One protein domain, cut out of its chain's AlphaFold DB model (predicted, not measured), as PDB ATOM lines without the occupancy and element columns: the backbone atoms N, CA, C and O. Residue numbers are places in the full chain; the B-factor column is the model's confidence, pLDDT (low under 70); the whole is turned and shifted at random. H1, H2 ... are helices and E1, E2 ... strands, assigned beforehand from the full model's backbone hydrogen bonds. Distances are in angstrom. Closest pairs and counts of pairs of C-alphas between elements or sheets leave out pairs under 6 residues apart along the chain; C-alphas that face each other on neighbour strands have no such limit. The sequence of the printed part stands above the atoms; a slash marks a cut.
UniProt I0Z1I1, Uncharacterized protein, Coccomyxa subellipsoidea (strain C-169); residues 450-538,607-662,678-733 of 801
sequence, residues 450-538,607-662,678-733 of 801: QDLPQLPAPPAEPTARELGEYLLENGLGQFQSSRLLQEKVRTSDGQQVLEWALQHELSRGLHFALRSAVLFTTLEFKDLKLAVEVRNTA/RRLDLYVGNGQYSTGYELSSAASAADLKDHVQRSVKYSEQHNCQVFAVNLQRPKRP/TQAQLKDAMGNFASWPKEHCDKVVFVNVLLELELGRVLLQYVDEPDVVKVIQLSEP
ATOM      1  N   GLN A 450      18.579  -2.801  -7.084       48.47
ATOM      2  CA  GLN A 450      17.990  -1.480  -7.374       48.47
ATOM      3  C   GLN A 450      17.337  -0.789  -6.161       48.47
ATOM      4  O   GLN A 450      17.210   0.433  -6.162       48.47
ATOM      5  N   ASP A 451      16.993  -1.538  -5.111       51.12
ATOM      6  CA  ASP A 451      16.358  -1.020  -3.895       51.12
ATOM      7  C   ASP A 451      17.261  -1.273  -2.685       51.12
ATOM      8  O   ASP A 451      17.061  -2.221  -1.922       51.12
ATOM      9  N   LEU A 452      18.284  -0.435  -2.512       53.50
ATOM     10  CA  LEU A 452      19.069  -0.419  -1.280       53.50
ATOM     11  C   LEU A 452      18.169   0.101  -0.135       53.50
ATOM     12  O   LEU A 452      17.767   1.268  -0.190       53.50
ATOM     13  N   PRO A 453      17.826  -0.695   0.906       56.12
ATOM     14  CA  PRO A 453      17.301  -0.164   2.155       56.12
ATOM     15  C   PRO A 453      18.041   1.102   2.596       56.12
ATOM     16  O   PRO A 453      19.273   1.117   2.674       56.12
ATOM     17  N   GLN A 454      17.281   2.157   2.903       61.56
ATOM     18  CA  GLN A 454      17.838   3.351   3.529       61.56
ATOM     19  C   GLN A 454      18.371   2.963   4.904       61.56
ATOM     20  O   GLN A 454      17.605   2.645   5.815       61.56
ATOM     21  N   LEU A 455      19.692   2.967   5.035       67.25
ATOM     22  CA  LEU A 455      20.338   2.820   6.326       67.25
ATOM     23  C   LEU A 455      20.324   4.157   7.071       67.25
ATOM     24  O   LEU A 455      20.290   5.215   6.429       67.25
ATOM     25  N   PRO A 456      20.351   4.132   8.415       73.25
ATOM     26  CA  PRO A 456      20.584   5.340   9.196       73.25
ATOM     27  C   PRO A 456      21.868   6.034   8.726       73.25
ATOM     28  O   PRO A 456      22.818   5.378   8.314       73.25
ATOM     29  N   ALA A 457      21.903   7.366   8.767       69.38
ATOM     30  CA  ALA A 457      23.096   8.107   8.376       69.38
ATOM     31  C   ALA A 457      24.300   7.717   9.262       69.38
ATOM     32  O   ALA A 457      24.118   7.556  10.474       69.38
ATOM     33  N   PRO A 458      25.519   7.593   8.697       69.88
ATOM     34  CA  PRO A 458      26.715   7.439   9.513       69.88
ATOM     35  C   PRO A 458      26.924   8.692  10.384       69.88
ATOM     36  O   PRO A 458      26.396   9.764  10.058       69.88
ATOM     37  N   PRO A 459      27.706   8.599  11.475       71.88
ATOM     38  CA  PRO A 459      28.081   9.775  12.254       71.88
ATOM     39  C   PRO A 459      28.783  10.812  11.359       71.88
ATOM     40  O   PRO A 459      29.490  10.439  10.425       71.88
ATOM     41  N   ALA A 460      28.581  12.107  11.624       68.19
ATOM     42  CA  ALA A 460      29.087  13.181  10.758       68.19
ATOM     43  C   ALA A 460      30.624  13.299  10.770       68.19
ATOM     44  O   ALA A 460      31.227  13.568   9.734       68.19
ATOM     45  N   GLU A 461      31.253  13.056  11.922       73.69
ATOM     46  CA  GLU A 461      32.711  13.053  12.113       73.69
ATOM     47  C   GLU A 461      33.109  11.834  12.968       73.69
ATOM     48  O   GLU A 461      33.446  11.985  14.141       73.69
ATOM     49  N   PRO A 462      33.002  10.603  12.432       76.00
ATOM     50  CA  PRO A 462      33.199   9.403  13.229       76.00
ATOM     51  C   PRO A 462      34.682   9.193  13.527       76.00
ATOM     52  O   PRO A 462      35.526   9.308  12.643       76.00
ATOM     53  N   THR A 463      35.012   8.774  14.740       84.62
ATOM     54  CA  THR A 463      36.267   8.072  15.029       84.62
ATOM     55  C   THR A 463      36.328   6.736  14.269       84.62
ATOM     56  O   THR A 463      35.308   6.206  13.824       84.62
ATOM     57  N   ALA A 464      37.521   6.137  14.131       81.81
ATOM     58  CA  ALA A 464      37.669   4.808  13.510       81.81
ATOM     59  C   ALA A 464      36.804   3.742  14.206       81.81
ATOM     60  O   ALA A 464      36.227   2.870  13.553       81.81
ATOM     61  N   ARG A 465      36.663   3.857  15.532       88.56
ATOM     62  CA  ARG A 465      35.763   3.029  16.327       88.56
ATOM     63  C   ARG A 465      34.302   3.261  15.946       88.56
ATOM     64  O   ARG A 465      33.654   2.306  15.550       88.56
ATOM     65  N   GLU A 466      33.802   4.495  16.002       87.38
ATOM     66  CA  GLU A 466      32.390   4.798  15.696       87.38
ATOM     67  C   GLU A 466      32.002   4.388  14.270       87.38
ATOM     68  O   GLU A 466      30.919   3.845  14.049       87.38
ATOM     69  N   LEU A 467      32.900   4.585  13.300       82.75
ATOM     70  CA  LEU A 467      32.698   4.098  11.939       82.75
ATOM     71  C   LEU A 467      32.664   2.566  11.896       82.75
ATOM     72  O   LEU A 467      31.812   1.981  11.229       82.75
ATOM     73  N   GLY A 468      33.585   1.915  12.605       86.75
ATOM     74  CA  GLY A 468      33.665   0.464  12.675       86.75
ATOM     75  C   GLY A 468      32.445  -0.190  13.323       86.75
ATOM     76  O   GLY A 468      31.963  -1.200  12.809       86.75
ATOM     77  N   GLU A 469      31.913   0.411  14.388       91.44
ATOM     78  CA  GLU A 469      30.673   0.003  15.052       91.44
ATOM     79  C   GLU A 469      29.471   0.176  14.124       91.44
ATOM     80  O   GLU A 469      28.711  -0.770  13.918       91.44
ATOM     81  N   TYR A 470      29.342   1.347  13.488       88.19
ATOM     82  CA  TYR A 470      28.284   1.611  12.511       88.19
ATOM     83  C   TYR A 470      28.286   0.561  11.393       88.19
ATOM     84  O   TYR A 470      27.247  -0.016  11.066       88.19
ATOM     85  N   LEU A 471      29.454   0.286  10.814       86.06
ATOM     86  CA  LEU A 471      29.610  -0.691   9.743       86.06
ATOM     87  C   LEU A 471      29.293  -2.115  10.217       86.06
ATOM     88  O   LEU A 471      28.574  -2.831   9.522       86.06
ATOM     89  N   LEU A 472      29.763  -2.515  11.402       91.12
ATOM     90  CA  LEU A 472      29.484  -3.836  11.967       91.12
ATOM     91  C   LEU A 472      27.989  -4.033  12.220       91.12
ATOM     92  O   LEU A 472      27.424  -5.043  11.813       91.12
ATOM     93  N   GLU A 473      27.336  -3.065  12.859       91.31
ATOM     94  CA  GLU A 473      25.919  -3.145  13.215       91.31
ATOM     95  C   GLU A 473      25.030  -3.223  11.977       91.31
ATOM     96  O   GLU A 473      24.181  -4.110  11.863       91.31
ATOM     97  N   ASN A 474      25.268  -2.335  11.011       87.06
ATOM     98  CA  ASN A 474      24.497  -2.325   9.777       87.06
ATOM     99  C   ASN A 474      24.822  -3.534   8.898       87.06
ATOM    100  O   ASN A 474      23.913  -4.085   8.284       87.06
ATOM    101  N   GLY A 475      26.078  -3.990   8.879       87.69
ATOM    102  CA  GLY A 475      26.490  -5.189   8.157       87.69
ATOM    103  C   GLY A 475      25.847  -6.461   8.710       87.69
ATOM    104  O   GLY A 475      25.292  -7.248   7.944       87.69
ATOM    105  N   LEU A 476      25.827  -6.626  10.035       90.00
ATOM    106  CA  LEU A 476      25.117  -7.722  10.701       90.00
ATOM    107  C   LEU A 476      23.609  -7.669  10.431       90.00
ATOM    108  O   LEU A 476      22.996  -8.709  10.199       90.00
ATOM    109  N   GLY A 477      23.012  -6.474  10.390       86.94
ATOM    110  CA  GLY A 477      21.596  -6.291  10.054       86.94
ATOM    111  C   GLY A 477      21.214  -6.790   8.655       86.94
ATOM    112  O   GLY A 477      20.054  -7.127   8.413       86.94
ATOM    113  N   GLN A 478      22.176  -6.914   7.735       85.25
ATOM    114  CA  GLN A 478      21.948  -7.449   6.385       85.25
ATOM    115  C   GLN A 478      22.045  -8.976   6.283       85.25
ATOM    116  O   GLN A 478      21.850  -9.532   5.192       85.25
ATOM    117  N   PHE A 479      22.340  -9.673   7.385       86.44
ATOM    118  CA  PHE A 479      22.395 -11.132   7.372       86.44
ATOM    119  C   PHE A 479      21.043 -11.697   6.962       86.44
ATOM    120  O   PHE A 479      20.000 -11.329   7.503       86.44
ATOM    121  N   GLN A 480      21.062 -12.648   6.034       80.56
ATOM    122  CA  GLN A 480      19.858 -13.375   5.665       80.56
ATOM    123  C   GLN A 480      19.782 -14.676   6.456       80.56
ATOM    124  O   GLN A 480      20.504 -15.638   6.177       80.56
ATOM    125  N   SER A 481      18.853 -14.739   7.417       79.94
ATOM    126  CA  SER A 481      18.622 -15.944   8.228       79.94
ATOM    127  C   SER A 481      18.423 -17.193   7.375       79.94
ATOM    128  O   SER A 481      18.939 -18.253   7.714       79.94
ATOM    129  N   SER A 482      17.716 -17.078   6.248       76.31
ATOM    130  CA  SER A 482      17.479 -18.191   5.325       76.31
ATOM    131  C   SER A 482      18.774 -18.781   4.763       76.31
ATOM    132  O   SER A 482      18.873 -20.000   4.645       76.31
ATOM    133  N   ARG A 483      19.782 -17.947   4.472       74.50
ATOM    134  CA  ARG A 483      21.097 -18.377   3.970       74.50
ATOM    135  C   ARG A 483      21.915 -19.055   5.063       74.50
ATOM    136  O   ARG A 483      22.418 -20.157   4.867       74.50
ATOM    137  N   LEU A 484      21.961 -18.452   6.248       80.00
ATOM    138  CA  LEU A 484      22.716 -18.982   7.389       80.00
ATOM    139  C   LEU A 484      22.083 -20.234   8.024       80.00
ATOM    140  O   LEU A 484      22.740 -20.967   8.765       80.00
ATOM    141  N   LEU A 485      20.803 -20.502   7.748       78.62
ATOM    142  CA  LEU A 485      20.108 -21.699   8.215       78.62
ATOM    143  C   LEU A 485      20.278 -22.913   7.293       78.62
ATOM    144  O   LEU A 485      19.898 -24.006   7.726       78.62
ATOM    145  N   GLN A 486      20.861 -22.766   6.101       74.06
ATOM    146  CA  GLN A 486      21.079 -23.875   5.167       74.06
ATOM    147  C   GLN A 486      21.957 -24.969   5.788       74.06
ATOM    148  O   GLN A 486      22.889 -24.687   6.538       74.06
ATOM    149  N   GLU A 487      21.674 -26.234   5.476       71.31
ATOM    150  CA  GLU A 487      22.379 -27.380   6.068       71.31
ATOM    151  C   GLU A 487      23.877 -27.381   5.731       71.31
ATOM    152  O   GLU A 487      24.709 -27.543   6.618       71.31
ATOM    153  N   LYS A 488      24.222 -27.057   4.481       69.38
ATOM    154  CA  LYS A 488      25.606 -26.943   3.986       69.38
ATOM    155  C   LYS A 488      26.427 -25.796   4.594       69.38
ATOM    156  O   LYS A 488      27.634 -25.738   4.402       69.38
ATOM    157  N   VAL A 489      25.769 -24.870   5.289       72.88
ATOM    158  CA  VAL A 489      26.387 -23.703   5.939       72.88
ATOM    159  C   VAL A 489      26.679 -23.997   7.421       72.88
ATOM    160  O   VAL A 489      27.193 -23.152   8.153       72.88
ATOM    161  N   ARG A 490      26.373 -25.216   7.885       74.19
ATOM    162  CA  ARG A 490      26.585 -25.640   9.267       74.19
ATOM    163  C   ARG A 490      27.830 -26.503   9.413       74.19
ATOM    164  O   ARG A 490      28.241 -27.202   8.492       74.19
ATOM    165  N   THR A 491      28.414 -26.473  10.604       67.31
ATOM    166  CA  THR A 491      29.435 -27.440  11.023       67.31
ATOM    167  C   THR A 491      28.896 -28.871  10.960       67.31
ATOM    168  O   THR A 491      27.687 -29.098  11.011       67.31
ATOM    169  N   SER A 492      29.791 -29.857  10.893       62.09
ATOM    170  CA  SER A 492      29.439 -31.285  10.815       62.09
ATOM    171  C   SER A 492      28.603 -31.792  11.999       62.09
ATOM    172  O   SER A 492      27.885 -32.780  11.877       62.09
ATOM    173  N   ASP A 493      28.648 -31.113  13.147       64.19
ATOM    174  CA  ASP A 493      27.795 -31.401  14.304       64.19
ATOM    175  C   ASP A 493      26.416 -30.708  14.251       64.19
ATOM    176  O   ASP A 493      25.585 -30.916  15.148       64.19
ATOM    177  N   GLY A 494      26.183 -29.893  13.215       64.31
ATOM    178  CA  GLY A 494      24.981 -29.112  12.943       64.31
ATOM    179  C   GLY A 494      24.738 -27.947  13.906       64.31
ATOM    180  O   GLY A 494      23.678 -27.319  13.832       64.31
ATOM    181  N   GLN A 495      25.659 -27.683  14.842       65.44
ATOM    182  CA  GLN A 495      25.439 -26.741  15.943       65.44
ATOM    183  C   GLN A 495      25.828 -25.306  15.599       65.44
ATOM    184  O   GLN A 495      25.232 -24.373  16.142       65.44
ATOM    185  N   GLN A 496      26.798 -25.113  14.709       70.06
ATOM    186  CA  GLN A 496      27.368 -23.804  14.414       70.06
ATOM    187  C   GLN A 496      27.264 -23.476  12.935       70.06
ATOM    188  O   GLN A 496      27.050 -24.351  12.100       70.06
ATOM    189  N   VAL A 497      27.375 -22.187  12.636       73.94
ATOM    190  CA  VAL A 497      27.544 -21.692  11.274       73.94
ATOM    191  C   VAL A 497      29.037 -21.734  10.957       73.94
ATOM    192  O   VAL A 497      29.859 -21.388  11.810       73.94
ATOM    193  N   LEU A 498      29.379 -22.183   9.752       70.81
ATOM    194  CA  LEU A 498      30.756 -22.185   9.276       70.81
ATOM    195  C   LEU A 498      31.292 -20.749   9.229       70.81
ATOM    196  O   LEU A 498      30.616 -19.845   8.745       70.81
ATOM    197  N   GLU A 499      32.513 -20.549   9.724       71.50
ATOM    198  CA  GLU A 499      33.137 -19.225   9.845       71.50
ATOM    199  C   GLU A 499      33.163 -18.468   8.510       71.50
ATOM    200  O   GLU A 499      32.753 -17.312   8.454       71.50
ATOM    201  N   TRP A 500      33.486 -19.155   7.407       67.44
ATOM    202  CA  TRP A 500      33.487 -18.565   6.061       67.44
ATOM    203  C   TRP A 500      32.119 -18.019   5.629       67.44
ATOM    204  O   TRP A 500      32.041 -17.017   4.925       67.44
ATOM    205  N   ALA A 501      31.020 -18.644   6.059       71.31
ATOM    206  CA  ALA A 501      29.685 -18.185   5.693       71.31
ATOM    207  C   ALA A 501      29.326 -16.897   6.436       71.31
ATOM    208  O   ALA A 501      28.656 -16.026   5.884       71.31
ATOM    209  N   LEU A 502      29.811 -16.761   7.674       78.50
ATOM    210  CA  LEU A 502      29.689 -15.533   8.456       78.50
ATOM    211  C   LEU A 502      30.552 -14.418   7.864       78.50
ATOM    212  O   LEU A 502      30.071 -13.296   7.739       78.50
ATOM    213  N   GLN A 503      31.782 -14.731   7.445       74.81
ATOM    214  CA  GLN A 503      32.665 -13.789   6.749       74.81
ATOM    215  C   GLN A 503      32.024 -13.274   5.461       74.81
ATOM    216  O   GLN A 503      32.013 -12.068   5.220       74.81
ATOM    217  N   HIS A 504      31.433 -14.160   4.659       69.19
ATOM    218  CA  HIS A 504      30.752 -13.760   3.435       69.19
ATOM    219  C   HIS A 504      29.512 -12.900   3.710       69.19
ATOM    220  O   HIS A 504      29.349 -11.842   3.102       69.19
ATOM    221  N   GLU A 505      28.632 -13.322   4.621       78.62
ATOM    222  CA  GLU A 505      27.418 -12.560   4.933       78.62
ATOM    223  C   GLU A 505      27.744 -11.193   5.541       78.62
ATOM    224  O   GLU A 505      27.097 -10.203   5.194       78.62
ATOM    225  N   LEU A 506      28.795 -11.103   6.362       82.88
ATOM    226  CA  LEU A 506      29.287  -9.826   6.862       82.88
ATOM    227  C   LEU A 506      29.929  -8.991   5.765       82.88
ATOM    228  O   LEU A 506      29.637  -7.806   5.687       82.88
ATOM    229  N   SER A 507      30.715  -9.584   4.869       71.62
ATOM    230  CA  SER A 507      31.261  -8.874   3.711       71.62
ATOM    231  C   SER A 507      30.162  -8.244   2.859       71.62
ATOM    232  O   SER A 507      30.200  -7.049   2.556       71.62
ATOM    233  N   ARG A 508      29.126  -9.029   2.545       73.56
ATOM    234  CA  ARG A 508      27.940  -8.585   1.810       73.56
ATOM    235  C   ARG A 508      27.226  -7.450   2.541       73.56
ATOM    236  O   ARG A 508      26.890  -6.443   1.921       73.56
ATOM    237  N   GLY A 509      27.035  -7.591   3.851       76.94
ATOM    238  CA  GLY A 509      26.420  -6.563   4.683       76.94
ATOM    239  C   GLY A 509      27.240  -5.278   4.784       76.94
ATOM    240  O   GLY A 509      26.675  -4.191   4.703       76.94
ATOM    241  N   LEU A 510      28.563  -5.376   4.898       77.50
ATOM    242  CA  LEU A 510      29.472  -4.229   4.911       77.50
ATOM    243  C   LEU A 510      29.465  -3.505   3.565       77.50
ATOM    244  O   LEU A 510      29.358  -2.283   3.526       77.50
ATOM    245  N   HIS A 511      29.514  -4.248   2.458       67.81
ATOM    246  CA  HIS A 511      29.378  -3.687   1.114       67.81
ATOM    247  C   HIS A 511      28.063  -2.934   0.943       67.81
ATOM    248  O   HIS A 511      28.038  -1.830   0.397       67.81
ATOM    249  N   PHE A 512      26.979  -3.528   1.434       69.44
ATOM    250  CA  PHE A 512      25.674  -2.901   1.445       69.44
ATOM    251  C   PHE A 512      25.687  -1.613   2.287       69.44
ATOM    252  O   PHE A 512      25.273  -0.558   1.808       69.44
ATOM    253  N   ALA A 513      26.246  -1.659   3.500       74.19
ATOM    254  CA  ALA A 513      26.328  -0.507   4.391       74.19
ATOM    255  C   ALA A 513      27.132   0.661   3.812       74.19
ATOM    256  O   ALA A 513      26.722   1.820   3.917       74.19
ATOM    257  N   LEU A 514      28.237   0.347   3.140       70.50
ATOM    258  CA  LEU A 514      29.091   1.315   2.461       70.50
ATOM    259  C   LEU A 514      28.414   1.947   1.234       70.50
ATOM    260  O   LEU A 514      28.711   3.094   0.912       70.50
ATOM    261  N   ARG A 515      27.502   1.235   0.556       61.03
ATOM    262  CA  ARG A 515      26.766   1.740  -0.619       61.03
ATOM    263  C   ARG A 515      25.532   2.564  -0.265       61.03
ATOM    264  O   ARG A 515      25.278   3.576  -0.912       61.03
ATOM    265  N   SER A 516      24.766   2.141   0.737       58.75
ATOM    266  CA  SER A 516      23.499   2.788   1.116       58.75
ATOM    267  C   SER A 516      23.701   4.122   1.839       58.75
ATOM    268  O   SER A 516      22.812   4.972   1.847       58.75
ATOM    269  N   ALA A 517      24.878   4.345   2.422       53.62
ATOM    270  CA  ALA A 517      25.234   5.614   3.033       53.62
ATOM    271  C   ALA A 517      25.666   6.637   1.963       53.62
ATOM    272  O   ALA A 517      26.849   6.906   1.759       53.62
ATOM    273  N   VAL A 518      24.668   7.274   1.339       38.03
ATOM    274  CA  VAL A 518      24.757   8.428   0.408       38.03
ATOM    275  C   VAL A 518      25.595   9.608   0.961       38.03
ATOM    276  O   VAL A 518      25.913  10.543   0.235       38.03
ATOM    277  N   LEU A 519      26.001   9.569   2.234       36.19
ATOM    278  CA  LEU A 519      26.861  10.557   2.890       36.19
ATOM    279  C   LEU A 519      28.376  10.326   2.718       36.19
ATOM    280  O   LEU A 519      29.143  11.275   2.880       36.19
ATOM    281  N   PHE A 520      28.843   9.127   2.340       41.38
ATOM    282  CA  PHE A 520      30.282   8.914   2.083       41.38
ATOM    283  C   PHE A 520      30.769   9.589   0.794       41.38
ATOM    284  O   PHE A 520      31.967   9.783   0.617       41.38
ATOM    285  N   THR A 521      29.853   9.988  -0.089       37.56
ATOM    286  CA  THR A 521      30.139  10.813  -1.271       37.56
ATOM    287  C   THR A 521      30.101  12.321  -0.992       37.56
ATOM    288  O   THR A 521      30.582  13.081  -1.833       37.56
ATOM    289  N   THR A 522      29.549  12.776   0.144       35.03
ATOM    290  CA  THR A 522      29.420  14.209   0.497       35.03
ATOM    291  C   THR A 522      30.355  14.672   1.613       35.03
ATOM    292  O   THR A 522      30.764  15.831   1.602       35.03
ATOM    293  N   LEU A 523      30.745  13.793   2.537       36.19
ATOM    294  CA  LEU A 523      31.939  13.982   3.366       36.19
ATOM    295  C   LEU A 523      33.162  13.808   2.443       36.19
ATOM    296  O   LEU A 523      33.096  12.995   1.526       36.19
ATOM    297  N   GLU A 524      34.251  14.565   2.604       38.91
ATOM    298  CA  GLU A 524      35.427  14.605   1.697       38.91
ATOM    299  C   GLU A 524      36.239  13.283   1.599       38.91
ATOM    300  O   GLU A 524      37.450  13.279   1.404       38.91
ATOM    301  N   PHE A 525      35.592  12.124   1.675       42.50
ATOM    302  CA  PHE A 525      36.143  10.785   1.519       42.50
ATOM    303  C   PHE A 525      36.316  10.382   0.049       42.50
ATOM    304  O   PHE A 525      35.963   9.273  -0.360       42.50
ATOM    305  N   LYS A 526      36.907  11.264  -0.766       36.28
ATOM    306  CA  LYS A 526      37.246  10.963  -2.172       36.28
ATOM    307  C   LYS A 526      38.206   9.770  -2.326       36.28
ATOM    308  O   LYS A 526      38.289   9.213  -3.416       36.28
ATOM    309  N   ASP A 527      38.854   9.353  -1.236       37.81
ATOM    310  CA  ASP A 527      39.842   8.270  -1.176       37.81
ATOM    311  C   ASP A 527      39.360   7.011  -0.426       37.81
ATOM    312  O   ASP A 527      40.182   6.162  -0.065       37.81
ATOM    313  N   LEU A 528      38.050   6.857  -0.175       37.31
ATOM    314  CA  LEU A 528      37.516   5.654   0.471       37.31
ATOM    315  C   LEU A 528      37.716   4.447  -0.463       37.31
ATOM    316  O   LEU A 528      36.963   4.221  -1.412       37.31
ATOM    317  N   LYS A 529      38.785   3.680  -0.216       41.44
ATOM    318  CA  LYS A 529      39.139   2.481  -0.980       41.44
ATOM    319  C   LYS A 529      38.174   1.367  -0.597       41.44
ATOM    320  O   LYS A 529      38.422   0.597   0.327       41.44
ATOM    321  N   LEU A 530      37.057   1.315  -1.316       43.50
ATOM    322  CA  LEU A 530      36.029   0.286  -1.205       43.50
ATOM    323  C   LEU A 530      36.598  -1.053  -1.697       43.50
ATOM    324  O   LEU A 530      36.491  -1.411  -2.866       43.50
ATOM    325  N   ALA A 531      37.259  -1.777  -0.801       40.81
ATOM    326  CA  ALA A 531      37.684  -3.149  -1.016       40.81
ATOM    327  C   ALA A 531      37.364  -3.933   0.256       40.81
ATOM    328  O   ALA A 531      38.202  -4.001   1.149       40.81
ATOM    329  N   VAL A 532      36.154  -4.498   0.351       43.50
ATOM    330  CA  VAL A 532      35.912  -5.541   1.349       43.50
ATOM    331  C   VAL A 532      36.590  -6.788   0.820       43.50
ATOM    332  O   VAL A 532      36.164  -7.419  -0.145       43.50
ATOM    333  N   GLU A 533      37.738  -7.074   1.397       43.12
ATOM    334  CA  GLU A 533      38.583  -8.148   0.933       43.12
ATOM    335  C   GLU A 533      38.271  -9.431   1.705       43.12
ATOM    336  O   GLU A 533      38.639  -9.539   2.865       43.12
ATOM    337  N   VAL A 534      37.608 -10.394   1.053       41.53
ATOM    338  CA  VAL A 534      37.369 -11.744   1.591       41.53
ATOM    339  C   VAL A 534      38.489 -12.660   1.095       41.53
ATOM    340  O   VAL A 534      38.518 -13.006  -0.088       41.53
ATOM    341  N   ARG A 535      39.443 -13.052   1.952       42.81
ATOM    342  CA  ARG A 535      40.538 -13.966   1.559       42.81
ATOM    343  C   ARG A 535      40.354 -15.361   2.154       42.81
ATOM    344  O   ARG A 535      40.916 -15.678   3.194       42.81
ATOM    345  N   ASN A 536      39.631 -16.222   1.442       37.81
ATOM    346  CA  ASN A 536      39.419 -17.615   1.843       37.81
ATOM    347  C   ASN A 536      40.701 -18.463   1.708       37.81
ATOM    348  O   ASN A 536      41.237 -18.615   0.612       37.81
ATOM    349  N   THR A 537      41.136 -19.107   2.794       35.28
ATOM    350  CA  THR A 537      41.966 -20.326   2.745       35.28
ATOM    351  C   THR A 537      41.403 -21.366   3.707       35.28
ATOM    352  O   THR A 537      40.903 -21.021   4.772       35.28
ATOM    353  N   ALA A 538      41.461 -22.642   3.320       33.97
ATOM    354  CA  ALA A 538      40.864 -23.757   4.049       33.97
ATOM    355  C   ALA A 538      41.320 -23.838   5.521       33.97
ATOM    356  O   ALA A 538      42.512 -23.968   5.801       33.97
ATOM    357  N   ARG A 607      48.245 -16.937   6.913       43.62
ATOM    358  CA  ARG A 607      47.065 -16.595   7.732       43.62
ATOM    359  C   ARG A 607      46.684 -15.123   7.534       43.62
ATOM    360  O   ARG A 607      47.518 -14.231   7.684       43.62
ATOM    361  N   ARG A 608      45.446 -14.877   7.100       52.81
ATOM    362  CA  ARG A 608      44.994 -13.617   6.480       52.81
ATOM    363  C   ARG A 608      43.783 -13.054   7.231       52.81
ATOM    364  O   ARG A 608      42.997 -13.834   7.744       52.81
ATOM    365  N   LEU A 609      43.676 -11.722   7.258       47.19
ATOM    366  CA  LEU A 609      42.554 -10.976   7.830       47.19
ATOM    367  C   LEU A 609      41.254 -11.339   7.104       47.19
ATOM    368  O   LEU A 609      41.257 -11.442   5.872       47.19
ATOM    369  N   ASP A 610      40.162 -11.442   7.855       59.03
ATOM    370  CA  ASP A 610      38.862 -11.794   7.290       59.03
ATOM    371  C   ASP A 610      38.254 -10.662   6.460       59.03
ATOM    372  O   ASP A 610      37.785 -10.928   5.354       59.03
ATOM    373  N   LEU A 611      38.239  -9.418   6.975       66.25
ATOM    374  CA  LEU A 611      37.642  -8.255   6.298       66.25
ATOM    375  C   LEU A 611      38.350  -6.940   6.678       66.25
ATOM    376  O   LEU A 611      38.469  -6.604   7.854       66.25
ATOM    377  N   TYR A 612      38.763  -6.143   5.688       68.88
ATOM    378  CA  TYR A 612      39.344  -4.802   5.875       68.88
ATOM    379  C   TYR A 612      38.481  -3.733   5.201       68.88
ATOM    380  O   TYR A 612      38.025  -3.927   4.079       68.88
ATOM    381  N   VAL A 613      38.313  -2.581   5.849       67.88
ATOM    382  CA  VAL A 613      37.685  -1.379   5.290       67.88
ATOM    383  C   VAL A 613      38.649  -0.207   5.487       67.88
ATOM    384  O   VAL A 613      38.910   0.219   6.609       67.88
ATOM    385  N   GLY A 614      39.238   0.296   4.398       62.03
ATOM    386  CA  GLY A 614      40.347   1.254   4.458       62.03
ATOM    387  C   GLY A 614      39.966   2.696   4.137       62.03
ATOM    388  O   GLY A 614      39.438   2.965   3.059       62.03
ATOM    389  N   ASN A 615      40.337   3.631   5.023       57.44
ATOM    390  CA  ASN A 615      40.215   5.075   4.792       57.44
ATOM    391  C   ASN A 615      41.158   5.899   5.695       57.44
ATOM    392  O   ASN A 615      40.723   6.607   6.604       57.44
ATOM    393  N   GLY A 616      42.473   5.778   5.489       65.69
ATOM    394  CA  GLY A 616      43.460   6.547   6.258       65.69
ATOM    395  C   GLY A 616      43.295   6.346   7.769       65.69
ATOM    396  O   GLY A 616      43.328   5.211   8.243       65.69
ATOM    397  N   GLN A 617      43.076   7.436   8.509       68.12
ATOM    398  CA  GLN A 617      42.868   7.418   9.965       68.12
ATOM    399  C   GLN A 617      41.579   6.711  10.425       68.12
ATOM    400  O   GLN A 617      41.446   6.417  11.607       68.12
ATOM    401  N   TYR A 618      40.655   6.415   9.507       73.00
ATOM    402  CA  TYR A 618      39.385   5.727   9.774       73.00
ATOM    403  C   TYR A 618      39.397   4.265   9.322       73.00
ATOM    404  O   TYR A 618      38.346   3.672   9.098       73.00
ATOM    405  N   SER A 619      40.582   3.696   9.102       78.00
ATOM    406  CA  SER A 619      40.689   2.308   8.668       78.00
ATOM    407  C   SER A 619      40.230   1.371   9.782       78.00
ATOM    408  O   SER A 619      40.671   1.500  10.929       78.00
ATOM    409  N   THR A 620      39.400   0.399   9.413       83.44
ATOM    410  CA  THR A 620      38.820  -0.586  10.322       83.44
ATOM    411  C   THR A 620      38.991  -1.996   9.761       83.44
ATOM    412  O   THR A 620      38.764  -2.232   8.578       83.44
ATOM    413  N   GLY A 621      39.399  -2.946  10.598       84.75
ATOM    414  CA  GLY A 621      39.429  -4.374  10.281       84.75
ATOM    415  C   GLY A 621      38.419  -5.156  11.116       84.75
ATOM    416  O   GLY A 621      38.138  -4.781  12.251       84.75
ATOM    417  N   TYR A 622      37.915  -6.259  10.575       87.62
ATOM    418  CA  TYR A 622      37.115  -7.243  11.296       87.62
ATOM    419  C   TYR A 622      37.815  -8.590  11.202       87.62
ATOM    420  O   TYR A 622      38.074  -9.087  10.108       87.62
ATOM    421  N   GLU A 623      38.114  -9.161  12.359       86.12
ATOM    422  CA  GLU A 623      38.581 -10.531  12.500       86.12
ATOM    423  C   GLU A 623      37.418 -11.321  13.106       86.12
ATOM    424  O   GLU A 623      36.922 -10.955  14.175       86.12
ATOM    425  N   LEU A 624      36.943 -12.370  12.433       84.19
ATOM    426  CA  LEU A 624      35.805 -13.159  12.896       84.19
ATOM    427  C   LEU A 624      36.285 -14.462  13.528       84.19
ATOM    428  O   LEU A 624      37.324 -15.016  13.184       84.19
ATOM    429  N   SER A 625      35.532 -14.954  14.502       81.62
ATOM    430  CA  SER A 625      35.732 -16.297  15.027       81.62
ATOM    431  C   SER A 625      34.396 -16.932  15.362       81.62
ATOM    432  O   SER A 625      33.583 -16.340  16.075       81.62
ATOM    433  N   SER A 626      34.161 -18.141  14.850       76.94
ATOM    434  CA  SER A 626      32.967 -18.916  15.193       76.94
ATOM    435  C   SER A 626      33.245 -19.790  16.417       76.94
ATOM    436  O   SER A 626      34.044 -20.722  16.368       76.94
ATOM    437  N   ALA A 627      32.566 -19.489  17.529       63.28
ATOM    438  CA  ALA A 627      32.541 -20.292  18.753       63.28
ATOM    439  C   ALA A 627      33.909 -20.669  19.351       63.28
ATOM    440  O   ALA A 627      34.132 -21.807  19.780       63.28
ATOM    441  N   ALA A 628      34.783 -19.674  19.448       62.75
ATOM    442  CA  ALA A 628      36.111 -19.791  20.027       62.75
ATOM    443  C   ALA A 628      36.112 -20.351  21.462       62.75
ATOM    444  O   ALA A 628      35.391 -19.875  22.350       62.75
ATOM    445  N   SER A 629      36.989 -21.325  21.719       74.88
ATOM    446  CA  SER A 629      37.438 -21.631  23.076       74.88
ATOM    447  C   SER A 629      38.255 -20.465  23.646       74.88
ATOM    448  O   SER A 629      38.694 -19.575  22.922       74.88
ATOM    449  N   ALA A 630      38.530 -20.466  24.954       76.00
ATOM    450  CA  ALA A 630      39.404 -19.448  25.548       76.00
ATOM    451  C   ALA A 630      40.819 -19.438  24.924       76.00
ATOM    452  O   ALA A 630      41.469 -18.395  24.885       76.00
ATOM    453  N   ALA A 631      41.291 -20.590  24.429       75.38
ATOM    454  CA  ALA A 631      42.559 -20.697  23.713       75.38
ATOM    455  C   ALA A 631      42.471 -20.060  22.318       75.38
ATOM    456  O   ALA A 631      43.358 -19.292  21.949       75.38
ATOM    457  N   ASP A 632      41.375 -20.308  21.597       74.44
ATOM    458  CA  ASP A 632      41.137 -19.723  20.273       74.44
ATOM    459  C   ASP A 632      40.963 -18.205  20.368       74.44
ATOM    460  O   ASP A 632      41.525 -17.477  19.561       74.44
ATOM    461  N   LEU A 633      40.278 -17.709  21.409       78.12
ATOM    462  CA  LEU A 633      40.165 -16.273  21.670       78.12
ATOM    463  C   LEU A 633      41.527 -15.627  21.910       78.12
ATOM    464  O   LEU A 633      41.753 -14.510  21.462       78.12
ATOM    465  N   LYS A 634      42.445 -16.310  22.600       80.31
ATOM    466  CA  LYS A 634      43.795 -15.786  22.831       80.31
ATOM    467  C   LYS A 634      44.586 -15.670  21.528       80.31
ATOM    468  O   LYS A 634      45.223 -14.642  21.316       80.31
ATOM    469  N   ASP A 635      44.539 -16.693  20.674       79.56
ATOM    470  CA  ASP A 635      45.157 -16.638  19.343       79.56
ATOM    471  C   ASP A 635      44.523 -15.517  18.507       79.56
ATOM    472  O   ASP A 635      45.218 -14.667  17.961       79.56
ATOM    473  N   HIS A 636      43.195 -15.435  18.521       78.56
ATOM    474  CA  HIS A 636      42.424 -14.411  17.829       78.56
ATOM    475  C   HIS A 636      42.806 -12.987  18.268       78.56
ATOM    476  O   HIS A 636      43.082 -12.144  17.420       78.56
ATOM    477  N   VAL A 637      42.946 -12.731  19.576       82.00
ATOM    478  CA  VAL A 637      43.442 -11.447  20.107       82.00
ATOM    479  C   VAL A 637      44.832 -11.123  19.563       82.00
ATOM    480  O   VAL A 637      45.072 -10.006  19.109       82.00
ATOM    481  N   GLN A 638      45.751 -12.091  19.585       82.69
ATOM    482  CA  GLN A 638      47.114 -11.889  19.089       82.69
ATOM    483  C   GLN A 638      47.128 -11.549  17.594       82.69
ATOM    484  O   GLN A 638      47.892 -10.676  17.172       82.69
ATOM    485  N   ARG A 639      46.250 -12.179  16.805       78.25
ATOM    486  CA  ARG A 639      46.075 -11.855  15.385       78.25
ATOM    487  C   ARG A 639      45.524 -10.447  15.198       78.25
ATOM    488  O   ARG A 639      46.123  -9.671  14.460       78.25
ATOM    489  N   SER A 640      44.468 -10.071  15.916       83.94
ATOM    490  CA  SER A 640      43.882  -8.729  15.828       83.94
ATOM    491  C   SER A 640      44.875  -7.618  16.188       83.94
ATOM    492  O   SER A 640      44.930  -6.604  15.493       83.94
ATOM    493  N   VAL A 641      45.703  -7.818  17.220       84.06
ATOM    494  CA  VAL A 641      46.767  -6.866  17.597       84.06
ATOM    495  C   VAL A 641      47.780  -6.723  16.464       84.06
ATOM    496  O   VAL A 641      48.049  -5.612  16.005       84.06
ATOM    497  N   LYS A 642      48.286  -7.848  15.953       80.25
ATOM    498  CA  LYS A 642      49.248  -7.866  14.849       80.25
ATOM    499  C   LYS A 642      48.684  -7.196  13.593       80.25
ATOM    500  O   LYS A 642      49.397  -6.449  12.927       80.25
ATOM    501  N   TYR A 643      47.406  -7.410  13.283       76.00
ATOM    502  CA  TYR A 643      46.749  -6.763  12.147       76.00
ATOM    503  C   TYR A 643      46.595  -5.260  12.328       76.00
ATOM    504  O   TYR A 643      46.888  -4.501  11.401       76.00
ATOM    505  N   SER A 644      46.188  -4.820  13.517       82.19
ATOM    506  CA  SER A 644      46.103  -3.397  13.830       82.19
ATOM    507  C   SER A 644      47.453  -2.703  13.627       82.19
ATOM    508  O   SER A 644      47.515  -1.624  13.036       82.19
ATOM    509  N   GLU A 645      48.548  -3.340  14.047       80.25
ATOM    510  CA  GLU A 645      49.907  -2.834  13.840       80.25
ATOM    511  C   GLU A 645      50.300  -2.793  12.357       80.25
ATOM    512  O   GLU A 645      50.841  -1.790  11.894       80.25
ATOM    513  N   GLN A 646      49.994  -3.850  11.600       72.50
ATOM    514  CA  GLN A 646      50.327  -3.959  10.173       72.50
ATOM    515  C   GLN A 646      49.611  -2.924   9.307       72.50
ATOM    516  O   GLN A 646      50.194  -2.384   8.366       72.50
ATOM    517  N   HIS A 647      48.337  -2.674   9.599       69.25
ATOM    518  CA  HIS A 647      47.470  -1.847   8.765       69.25
ATOM    519  C   HIS A 647      47.208  -0.459   9.355       69.25
ATOM    520  O   HIS A 647      46.548   0.352   8.707       69.25
ATOM    521  N   ASN A 648      47.743  -0.175  10.547       80.31
ATOM    522  CA  ASN A 648      47.485   1.041  11.315       80.31
ATOM    523  C   ASN A 648      45.979   1.366  11.381       80.31
ATOM    524  O   ASN A 648      45.550   2.468  11.036       80.31
ATOM    525  N   CYS A 649      45.183   0.369  11.770       82.75
ATOM    526  CA  CYS A 649      43.723   0.419  11.777       82.75
ATOM    527  C   CYS A 649      43.144  -0.007  13.134       82.75
ATOM    528  O   CYS A 649      43.819  -0.671  13.927       82.75
ATOM    529  N   GLN A 650      41.886   0.355  13.397       89.44
ATOM    530  CA  GLN A 650      41.123  -0.211  14.510       89.44
ATOM    531  C   GLN A 650      40.655  -1.614  14.116       89.44
ATOM    532  O   GLN A 650      40.048  -1.774  13.061       89.44
ATOM    533  N   VAL A 651      40.897  -2.635  14.936       90.25
ATOM    534  CA  VAL A 651      40.436  -4.001  14.633       90.25
ATOM    535  C   VAL A 651      39.311  -4.403  15.575       90.25
ATOM    536  O   VAL A 651      39.420  -4.230  16.783       90.25
ATOM    537  N   PHE A 652      38.237  -4.963  15.030       91.94
ATOM    538  CA  PHE A 652      37.146  -5.574  15.775       91.94
ATOM    539  C   PHE A 652      37.369  -7.085  15.797       91.94
ATOM    540  O   PHE A 652      37.302  -7.742  14.760       91.94
ATOM    541  N   ALA A 653      37.658  -7.619  16.978       90.50
ATOM    542  CA  ALA A 653      37.762  -9.047  17.242       90.50
ATOM    543  C   ALA A 653      36.366  -9.578  17.592       90.50
ATOM    544  O   ALA A 653      35.868  -9.366  18.704       90.50
ATOM    545  N   VAL A 654      35.702 -10.203  16.620       90.12
ATOM    546  CA  VAL A 654      34.278 -10.547  16.683       90.12
ATOM    547  C   VAL A 654      34.105 -12.039  16.962       90.12
ATOM    548  O   VAL A 654      34.266 -12.886  16.084       90.12
ATOM    549  N   ASN A 655      33.700 -12.368  18.187       89.38
ATOM    550  CA  ASN A 655      33.322 -13.723  18.573       89.38
ATOM    551  C   ASN A 655      31.842 -13.952  18.260       89.38
ATOM    552  O   ASN A 655      30.964 -13.392  18.919       89.38
ATOM    553  N   LEU A 656      31.563 -14.779  17.258       87.38
ATOM    554  CA  LEU A 656      30.220 -15.142  16.829       87.38
ATOM    555  C   LEU A 656      29.818 -16.475  17.450       87.38
ATOM    556  O   LEU A 656      30.503 -17.488  17.309       87.38
ATOM    557  N   GLN A 657      28.662 -16.505  18.105       84.06
ATOM    558  CA  GLN A 657      28.093 -17.731  18.648       84.06
ATOM    559  C   GLN A 657      26.651 -17.913  18.210       84.06
ATOM    560  O   GLN A 657      25.871 -16.970  18.101       84.06
ATOM    561  N   ARG A 658      26.269 -19.173  18.015       78.12
ATOM    562  CA  ARG A 658      24.869 -19.577  17.913       78.12
ATOM    563  C   ARG A 658      24.443 -20.203  19.244       78.12
ATOM    564  O   ARG A 658      25.230 -20.951  19.829       78.12
ATOM    565  N   PRO A 659      23.210 -19.968  19.730       71.00
ATOM    566  CA  PRO A 659      22.715 -20.628  20.931       71.00
ATOM    567  C   PRO A 659      22.847 -22.156  20.827       71.00
ATOM    568  O   PRO A 659      22.265 -22.769  19.926       71.00
ATOM    569  N   LYS A 660      23.584 -22.778  21.761       64.81
ATOM    570  CA  LYS A 660      23.744 -24.241  21.820       64.81
ATOM    571  C   LYS A 660      22.374 -24.906  21.961       64.81
ATOM    572  O   LYS A 660      21.621 -24.592  22.888       64.81
ATOM    573  N   ARG A 661      22.046 -25.854  21.073       62.25
ATOM    574  CA  ARG A 661      20.835 -26.672  21.213       62.25
ATOM    575  C   ARG A 661      21.181 -28.005  21.862       62.25
ATOM    576  O   ARG A 661      22.062 -28.707  21.373       62.25
ATOM    577  N   PRO A 662      20.454 -28.427  22.907       56.22
ATOM    578  CA  PRO A 662      20.478 -29.824  23.310       56.22
ATOM    579  C   PRO A 662      20.011 -30.679  22.123       56.22
ATOM    580  O   PRO A 662      18.898 -30.481  21.626       56.22
ATOM    581  N   THR A 678      14.160  -7.358  29.118       81.50
ATOM    582  CA  THR A 678      14.963  -6.396  29.887       81.50
ATOM    583  C   THR A 678      16.456  -6.552  29.570       81.50
ATOM    584  O   THR A 678      16.909  -7.650  29.241       81.50
ATOM    585  N   GLN A 679      17.258  -5.493  29.743       81.81
ATOM    586  CA  GLN A 679      18.723  -5.562  29.571       81.81
ATOM    587  C   GLN A 679      19.374  -6.663  30.428       81.81
ATOM    588  O   GLN A 679      20.283  -7.350  29.971       81.81
ATOM    589  N   ALA A 680      18.851  -6.921  31.631       81.12
ATOM    590  CA  ALA A 680      19.313  -8.023  32.476       81.12
ATOM    591  C   ALA A 680      19.113  -9.403  31.820       81.12
ATOM    592  O   ALA A 680      19.984 -10.264  31.916       81.12
ATOM    593  N   GLN A 681      17.993  -9.611  31.121       81.12
ATOM    594  CA  GLN A 681      17.716 -10.863  30.408       81.12
ATOM    595  C   GLN A 681      18.551 -11.001  29.130       81.12
ATOM    596  O   GLN A 681      18.960 -12.108  28.790       81.12
ATOM    597  N   LEU A 682      18.827  -9.896  28.431       81.94
ATOM    598  CA  LEU A 682      19.745  -9.900  27.287       81.94
ATOM    599  C   LEU A 682      21.173 -10.240  27.731       81.94
ATOM    600  O   LEU A 682      21.831 -11.069  27.109       81.94
ATOM    601  N   LYS A 683      21.622  -9.673  28.854       81.31
ATOM    602  CA  LYS A 683      22.926  -9.978  29.452       81.31
ATOM    603  C   LYS A 683      23.037 -11.442  29.879       81.31
ATOM    604  O   LYS A 683      24.056 -12.070  29.614       81.31
ATOM    605  N   ASP A 684      21.985 -12.000  30.476       82.25
ATOM    606  CA  ASP A 684      21.922 -13.428  30.817       82.25
ATOM    607  C   ASP A 684      22.045 -14.316  29.563       82.25
ATOM    608  O   ASP A 684      22.808 -15.281  29.549       82.25
ATOM    609  N   ALA A 685      21.393 -13.935  28.456       76.62
ATOM    610  CA  ALA A 685      21.526 -14.640  27.179       76.62
ATOM    611  C   ALA A 685      22.963 -14.594  26.614       76.62
ATOM    612  O   ALA A 685      23.429 -15.586  26.046       76.62
ATOM    613  N   MET A 686      23.677 -13.483  26.826       79.69
ATOM    614  CA  MET A 686      25.093 -13.298  26.471       79.69
ATOM    615  C   MET A 686      26.069 -13.937  27.480       79.69
ATOM    616  O   MET A 686      27.270 -13.992  27.229       79.69
ATOM    617  N   GLY A 687      25.595 -14.473  28.609       75.62
ATOM    618  CA  GLY A 687      26.443 -14.975  29.698       75.62
ATOM    619  C   GLY A 687      27.254 -16.241  29.383       75.62
ATOM    620  O   GLY A 687      28.079 -16.653  30.193       75.62
ATOM    621  N   ASN A 688      27.039 -16.867  28.219       73.88
ATOM    622  CA  ASN A 688      27.678 -18.131  27.830       73.88
ATOM    623  C   ASN A 688      28.930 -17.971  26.951       73.88
ATOM    624  O   ASN A 688      29.485 -18.975  26.494       73.88
ATOM    625  N   PHE A 689      29.372 -16.738  26.699       80.00
ATOM    626  CA  PHE A 689      30.592 -16.489  25.935       80.00
ATOM    627  C   PHE A 689      31.835 -16.843  26.755       80.00
ATOM    628  O   PHE A 689      31.861 -16.714  27.980       80.00
ATOM    629  N   ALA A 690      32.888 -17.295  26.072       79.06
ATOM    630  CA  ALA A 690      34.182 -17.459  26.717       79.06
ATOM    631  C   ALA A 690      34.705 -16.087  27.168       79.06
ATOM    632  O   ALA A 690      34.537 -15.079  26.483       79.06
ATOM    633  N   SER A 691      35.328 -16.057  28.345       80.69
ATOM    634  CA  SER A 691      35.937 -14.848  28.885       80.69
ATOM    635  C   SER A 691      37.090 -14.393  27.989       80.69
ATOM    636  O   SER A 691      38.013 -15.176  27.744       80.69
ATOM    637  N   TRP A 692      37.067 -13.135  27.559       83.19
ATOM    638  CA  TRP A 692      38.188 -12.524  26.852       83.19
ATOM    639  C   TRP A 692      39.430 -12.397  27.752       83.19
ATOM    640  O   TRP A 692      39.296 -12.288  28.978       83.19
ATOM    641  N   PRO A 693      40.649 -12.422  27.180       79.38
ATOM    642  CA  PRO A 693      41.865 -12.103  27.921       79.38
ATOM    643  C   PRO A 693      41.775 -10.724  28.588       79.38
ATOM    644  O   PRO A 693      41.194  -9.797  28.038       79.38
ATOM    645  N   LYS A 694      42.383 -10.577  29.773       74.62
ATOM    646  CA  LYS A 694      42.406  -9.304  30.526       74.62
ATOM    647  C   LYS A 694      43.328  -8.240  29.917       74.62
ATOM    648  O   LYS A 694      43.337  -7.104  30.379       74.62
ATOM    649  N   GLU A 695      44.158  -8.624  28.954       74.38
ATOM    650  CA  GLU A 695      45.057  -7.708  28.260       74.38
ATOM    651  C   GLU A 695      44.241  -6.893  27.257       74.38
ATOM    652  O   GLU A 695      43.858  -7.382  26.196       74.38
ATOM    653  N   HIS A 696      43.939  -5.652  27.633       66.62
ATOM    654  CA  HIS A 696      43.260  -4.701  26.765       66.62
ATOM    655  C   HIS A 696      44.277  -4.023  25.844       66.62
ATOM    656  O   HIS A 696      45.337  -3.583  26.287       66.62
ATOM    657  N   CYS A 697      43.942  -3.937  24.559       77.12
ATOM    658  CA  CYS A 697      44.678  -3.159  23.574       77.12
ATOM    659  C   CYS A 697      43.726  -2.101  23.024       77.12
ATOM    660  O   CYS A 697      42.714  -2.460  22.433       77.12
ATOM    661  N   ASP A 698      44.056  -0.817  23.168       78.38
ATOM    662  CA  ASP A 698      43.179   0.286  22.733       78.38
ATOM    663  C   ASP A 698      42.842   0.227  21.230       78.38
ATOM    664  O   ASP A 698      41.819   0.740  20.778       78.38
ATOM    665  N   LYS A 699      43.686  -0.448  20.440       83.44
ATOM    666  CA  LYS A 699      43.497  -0.620  18.997       83.44
ATOM    667  C   LYS A 699      42.676  -1.855  18.599       83.44
ATOM    668  O   LYS A 699      42.415  -2.051  17.411       83.44
ATOM    669  N   VAL A 700      42.262  -2.677  19.566       88.38
ATOM    670  CA  VAL A 700      41.424  -3.862  19.342       88.38
ATOM    671  C   VAL A 700      40.147  -3.760  20.170       88.38
ATOM    672  O   VAL A 700      40.186  -3.728  21.396       88.38
ATOM    673  N   VAL A 701      38.998  -3.740  19.497       90.75
ATOM    674  CA  VAL A 701      37.676  -3.782  20.132       90.75
ATOM    675  C   VAL A 701      37.198  -5.228  20.165       90.75
ATOM    676  O   VAL A 701      37.085  -5.870  19.122       90.75
ATOM    677  N   PHE A 702      36.896  -5.746  21.351       90.94
ATOM    678  CA  PHE A 702      36.353  -7.095  21.503       90.94
ATOM    679  C   PHE A 702      34.828  -7.062  21.465       90.94
ATOM    680  O   PHE A 702      34.196  -6.307  22.209       90.94
ATOM    681  N   VAL A 703      34.236  -7.908  20.620       91.94
ATOM    682  CA  VAL A 703      32.790  -7.940  20.390       91.94
ATOM    683  C   VAL A 703      32.268  -9.363  20.519       91.94
ATOM    684  O   VAL A 703      32.765 -10.284  19.874       91.94
ATOM    685  N   ASN A 704      31.225  -9.543  21.326       91.25
ATOM    686  CA  ASN A 704      30.444 -10.771  21.382       91.25
ATOM    687  C   ASN A 704      29.178 -10.610  20.537       91.25
ATOM    688  O   ASN A 704      28.416  -9.660  20.728       91.25
ATOM    689  N   VAL A 705      28.929 -11.560  19.637       90.69
ATOM    690  CA  VAL A 705      27.773 -11.561  18.735       90.69
ATOM    691  C   VAL A 705      27.010 -12.878  18.864       90.69
ATOM    692  O   VAL A 705      27.520 -13.938  18.503       90.69
ATOM    693  N   LEU A 706      25.775 -12.834  19.367       88.31
ATOM    694  CA  LEU A 706      24.887 -13.995  19.456       88.31
ATOM    695  C   LEU A 706      23.879 -13.995  18.301       88.31
ATOM    696  O   LEU A 706      23.019 -13.122  18.204       88.31
ATOM    697  N   LEU A 707      23.957 -15.013  17.447       87.12
ATOM    698  CA  LEU A 707      23.115 -15.171  16.264       87.12
ATOM    699  C   LEU A 707      21.822 -15.924  16.600       87.12
ATOM    700  O   LEU A 707      21.816 -17.148  16.775       87.12
ATOM    701  N   GLU A 708      20.695 -15.215  16.622       85.50
ATOM    702  CA  GLU A 708      19.367 -15.778  16.873       85.50
ATOM    703  C   GLU A 708      18.553 -15.870  15.579       85.50
ATOM    704  O   GLU A 708      17.461 -15.324  15.457       85.50
ATOM    705  N   LEU A 709      19.096 -16.605  14.604       82.44
ATOM    706  CA  LEU A 709      18.600 -16.659  13.221       82.44
ATOM    707  C   LEU A 709      17.102 -16.993  13.091       82.44
ATOM    708  O   LEU A 709      16.430 -16.458  12.217       82.44
ATOM    709  N   GLU A 710      16.565 -17.855  13.963       78.25
ATOM    710  CA  GLU A 710      15.131 -18.216  13.982       78.25
ATOM    711  C   GLU A 710      14.220 -17.086  14.452       78.25
ATOM    712  O   GLU A 710      13.044 -17.061  14.109       78.25
ATOM    713  N   LEU A 711      14.758 -16.183  15.265       78.12
ATOM    714  CA  LEU A 711      14.058 -14.998  15.743       78.12
ATOM    715  C   LEU A 711      14.334 -13.793  14.842       78.12
ATOM    716  O   LEU A 711      13.931 -12.691  15.195       78.12
ATOM    717  N   GLY A 712      15.060 -13.991  13.733       85.06
ATOM    718  CA  GLY A 712      15.411 -12.922  12.805       85.06
ATOM    719  C   GLY A 712      16.221 -11.807  13.458       85.06
ATOM    720  O   GLY A 712      16.061 -10.660  13.076       85.06
ATOM    721  N   ARG A 713      17.061 -12.109  14.459       87.62
ATOM    722  CA  ARG A 713      17.827 -11.078  15.176       87.62
ATOM    723  C   ARG A 713      19.227 -11.529  15.573       87.62
ATOM    724  O   ARG A 713      19.529 -12.722  15.639       87.62
ATOM    725  N   VAL A 714      20.058 -10.551  15.894       89.31
ATOM    726  CA  VAL A 714      21.414 -10.704  16.420       89.31
ATOM    727  C   VAL A 714      21.541  -9.862  17.684       89.31
ATOM    728  O   VAL A 714      21.064  -8.730  17.728       89.31
ATOM    729  N   LEU A 715      22.161 -10.414  18.725       90.25
ATOM    730  CA  LEU A 715      22.544  -9.648  19.911       90.25
ATOM    731  C   LEU A 715      24.024  -9.306  19.807       90.25
ATOM    732  O   LEU A 715      24.840 -10.194  19.569       90.25
ATOM    733  N   LEU A 716      24.362  -8.039  19.998       92.06
ATOM    734  CA  LEU A 716      25.729  -7.541  19.953       92.06
ATOM    735  C   LEU A 716      26.083  -6.921  21.305       92.06
ATOM    736  O   LEU A 716      25.314  -6.131  21.850       92.06
ATOM    737  N   GLN A 717      27.248  -7.271  21.842       92.62
ATOM    738  CA  GLN A 717      27.781  -6.716  23.084       92.62
ATOM    739  C   GLN A 717      29.265  -6.399  22.911       92.62
ATOM    740  O   GLN A 717      30.061  -7.288  22.598       92.62
ATOM    741  N   TYR A 718      29.640  -5.149  23.164       91.31
ATOM    742  CA  TYR A 718      31.038  -4.742  23.270       91.31
ATOM    743  C   TYR A 718      31.555  -5.102  24.666       91.31
ATOM    744  O   TYR A 718      30.870  -4.903  25.669       91.31
ATOM    745  N   VAL A 719      32.739  -5.704  24.751       87.56
ATOM    746  CA  VAL A 719      33.252  -6.273  26.015       87.56
ATOM    747  C   VAL A 719      33.653  -5.193  27.017       87.56
ATOM    748  O   VAL A 719      33.591  -5.418  28.224       87.56
ATOM    749  N   ASP A 720      34.055  -4.031  26.520       85.81
ATOM    750  CA  ASP A 720      34.341  -2.833  27.307       85.81
ATOM    751  C   ASP A 720      33.073  -2.068  27.726       85.81
ATOM    752  O   ASP A 720      33.129  -1.260  28.652       85.81
ATOM    753  N   GLU A 721      31.915  -2.405  27.149       87.19
ATOM    754  CA  GLU A 721      30.587  -1.929  27.555       87.19
ATOM    755  C   GLU A 721      29.663  -3.102  27.949       87.19
ATOM    756  O   GLU A 721      28.594  -3.306  27.367       87.19
ATOM    757  N   PRO A 722      30.022  -3.906  28.971       84.38
ATOM    758  CA  PRO A 722      29.346  -5.174  29.266       84.38
ATOM    759  C   PRO A 722      27.897  -5.017  29.757       84.38
ATOM    760  O   PRO A 722      27.167  -6.007  29.859       84.38
ATOM    761  N   ASP A 723      27.474  -3.799  30.090       83.62
ATOM    762  CA  ASP A 723      26.112  -3.484  30.531       83.62
ATOM    763  C   ASP A 723      25.173  -3.102  29.379       83.62
ATOM    764  O   ASP A 723      23.971  -2.954  29.596       83.62
ATOM    765  N   VAL A 724      25.698  -2.995  28.154       85.25
ATOM    766  CA  VAL A 724      24.938  -2.613  26.966       85.25
ATOM    767  C   VAL A 724      24.885  -3.789  25.994       85.25
ATOM    768  O   VAL A 724      25.890  -4.181  25.405       85.25
ATOM    769  N   VAL A 725      23.690  -4.352  25.793       87.56
ATOM    770  CA  VAL A 725      23.431  -5.315  24.713       87.56
ATOM    771  C   VAL A 725      22.543  -4.655  23.664       87.56
ATOM    772  O   VAL A 725      21.415  -4.242  23.958       87.56
ATOM    773  N   LYS A 726      23.058  -4.559  22.437       90.06
ATOM    774  CA  LYS A 726      22.345  -4.056  21.259       90.06
ATOM    775  C   LYS A 726      21.587  -5.206  20.594       90.06
ATOM    776  O   LYS A 726      22.117  -6.306  20.442       90.06
ATOM    777  N   VAL A 727      20.338  -4.958  20.199       89.50
ATOM    778  CA  VAL A 727      19.512  -5.910  19.440       89.50
ATOM    779  C   VAL A 727      19.441  -5.429  17.999       89.50
ATOM    780  O   VAL A 727      18.871  -4.376  17.728       89.50
ATOM    781  N   ILE A 728      20.003  -6.207  17.082       89.44
ATOM    782  CA  ILE A 728      20.008  -5.924  15.649       89.44
ATOM    783  C   ILE A 728      18.973  -6.834  14.994       89.44
ATOM    784  O   ILE A 728      19.072  -8.059  15.084       89.44
ATOM    785  N   GLN A 729      17.967  -6.245  14.350       87.56
ATOM    786  CA  GLN A 729      17.000  -7.008  13.562       87.56
ATOM    787  C   GLN A 729      17.611  -7.357  12.208       87.56
ATOM    788  O   GLN A 729      18.236  -6.513  11.564       87.56
ATOM    789  N   LEU A 730      17.450  -8.611  11.801       85.44
ATOM    790  CA  LEU A 730      17.910  -9.092  10.512       85.44
ATOM    791  C   LEU A 730      16.920  -8.702   9.427       85.44
ATOM    792  O   LEU A 730      15.707  -8.707   9.626       85.44
ATOM    793  N   SER A 731      17.465  -8.396   8.260       73.75
ATOM    794  CA  SER A 731      16.682  -8.082   7.077       73.75
ATOM    795  C   SER A 731      15.799  -9.274   6.709       73.75
ATOM    796  O   SER A 731      16.300 -10.369   6.433       73.75
ATOM    797  N   GLU A 732      14.481  -9.072   6.670       64.50
ATOM    798  CA  GLU A 732      13.591 -10.073   6.090       64.50
ATOM    799  C   GLU A 732      13.924 -10.231   4.596       64.50
ATOM    800  O   GLU A 732      14.154  -9.237   3.898       64.50
ATOM    801  N   PRO A 733      13.989 -11.467   4.071       54.75
ATOM    802  CA  PRO A 733      14.259 -11.674   2.659       54.75
ATOM    803  C   PRO A 733      13.181 -10.965   1.826       54.75
ATOM    804  O   PRO A 733      12.007 -11.322   1.887       54.75
TER     805      PRO A 733
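What this domain is: This is residues 450 to 538, 607 to 662 and 678 to 733 of the 801 residues of an uncharacterized protein of Coccomyxa subellipsoidea (strain C-169) (UniProt I0Z1I1). A strongly twisted sheet of six strands has helices over both faces: it curls round H1 on one face, where H3 covers the E1 and E2 end, while on the other face H4 packs along E2 and E3 and H5 crosses E5 and E6. These are three layers, helix, sheet and helix, with tiny H2 off the sheet near H3. The printed part has 201 residues, in the order H1 H2 H3 E1 E2 H4 E3 H5 E4 E5 E6; the mixed sheet runs E1 E2 E3 E4 E5 E6. The class is mixed, helices and strands, with 100 of the 201 residues in named elements, under half. The whole is compact, with a radius of gyration of the C-alphas of 16.2 A and spans of 51 by 41 by 39 A.

Where its parts are: H1, residues 464 to 477, begins at C-alpha (37.669, 4.808, 13.510) and is 19.8 A long. H2 is residues 481 to 484, and H3, residues 499 to 516, is 25.6 A long. E1 is residues 611 to 613, E2 620 to 626. H4, residues 630 to 647, is 25.6 A long, and E3, residues 650 to 657, 22.2 A. H5 is residues 679 to 686. E4, residues 700 to 708, is 25.2 A long; E5 is 713 to 718, and E6, 725 to 729, ends at C-alpha (17.000, -7.008, 13.562).

How they stand to each other: E1 and E2 form an antiparallel hairpin, with N 613 and O 620 2.8 A apart. E2, H4 and E3 form a strand-helix-strand unit, two parallel neighbour strands with a helix between, its crossover right-handed; N 623 and O 652 are 2.9 A apart. E3 and E4 are parallel, with N 655 and O 703 at 2.8 A. E4 E5 E6 is a meander, each strand the antiparallel neighbour of the one before; N 706 and O 715 are 2.8 A apart, as are N 714 and O 728. H1 touches H3 with residues 471 to 477 alone, closest at the C-alphas of Gly 475 and Gly 509, 3.7 A. H3 is on the sheet at a height of 8.0 A, H4 on the opposite face at 8.5 A. H5, on the same face as H4, runs across the strands, at 84 degrees to E6 on the local plane. In H1, H3, H4 and H5 every O i to N i+4 pair is within hydrogen-bond range; H2 is too short for one.

The domain as a whole: The C-alphas of Glu 524 and Pro 662, the two farthest apart, are 51.6 A apart. Residues 539 to 606 and 663 to 677 are not printed, leaving C-alpha gaps of 10.2 A and 25.0 A. The links H2 to H3 and H5 to E4 are long. The mean pLDDT of the printed part is 73.3; residues 515 to 538 and 607 to 617 are among those under 70.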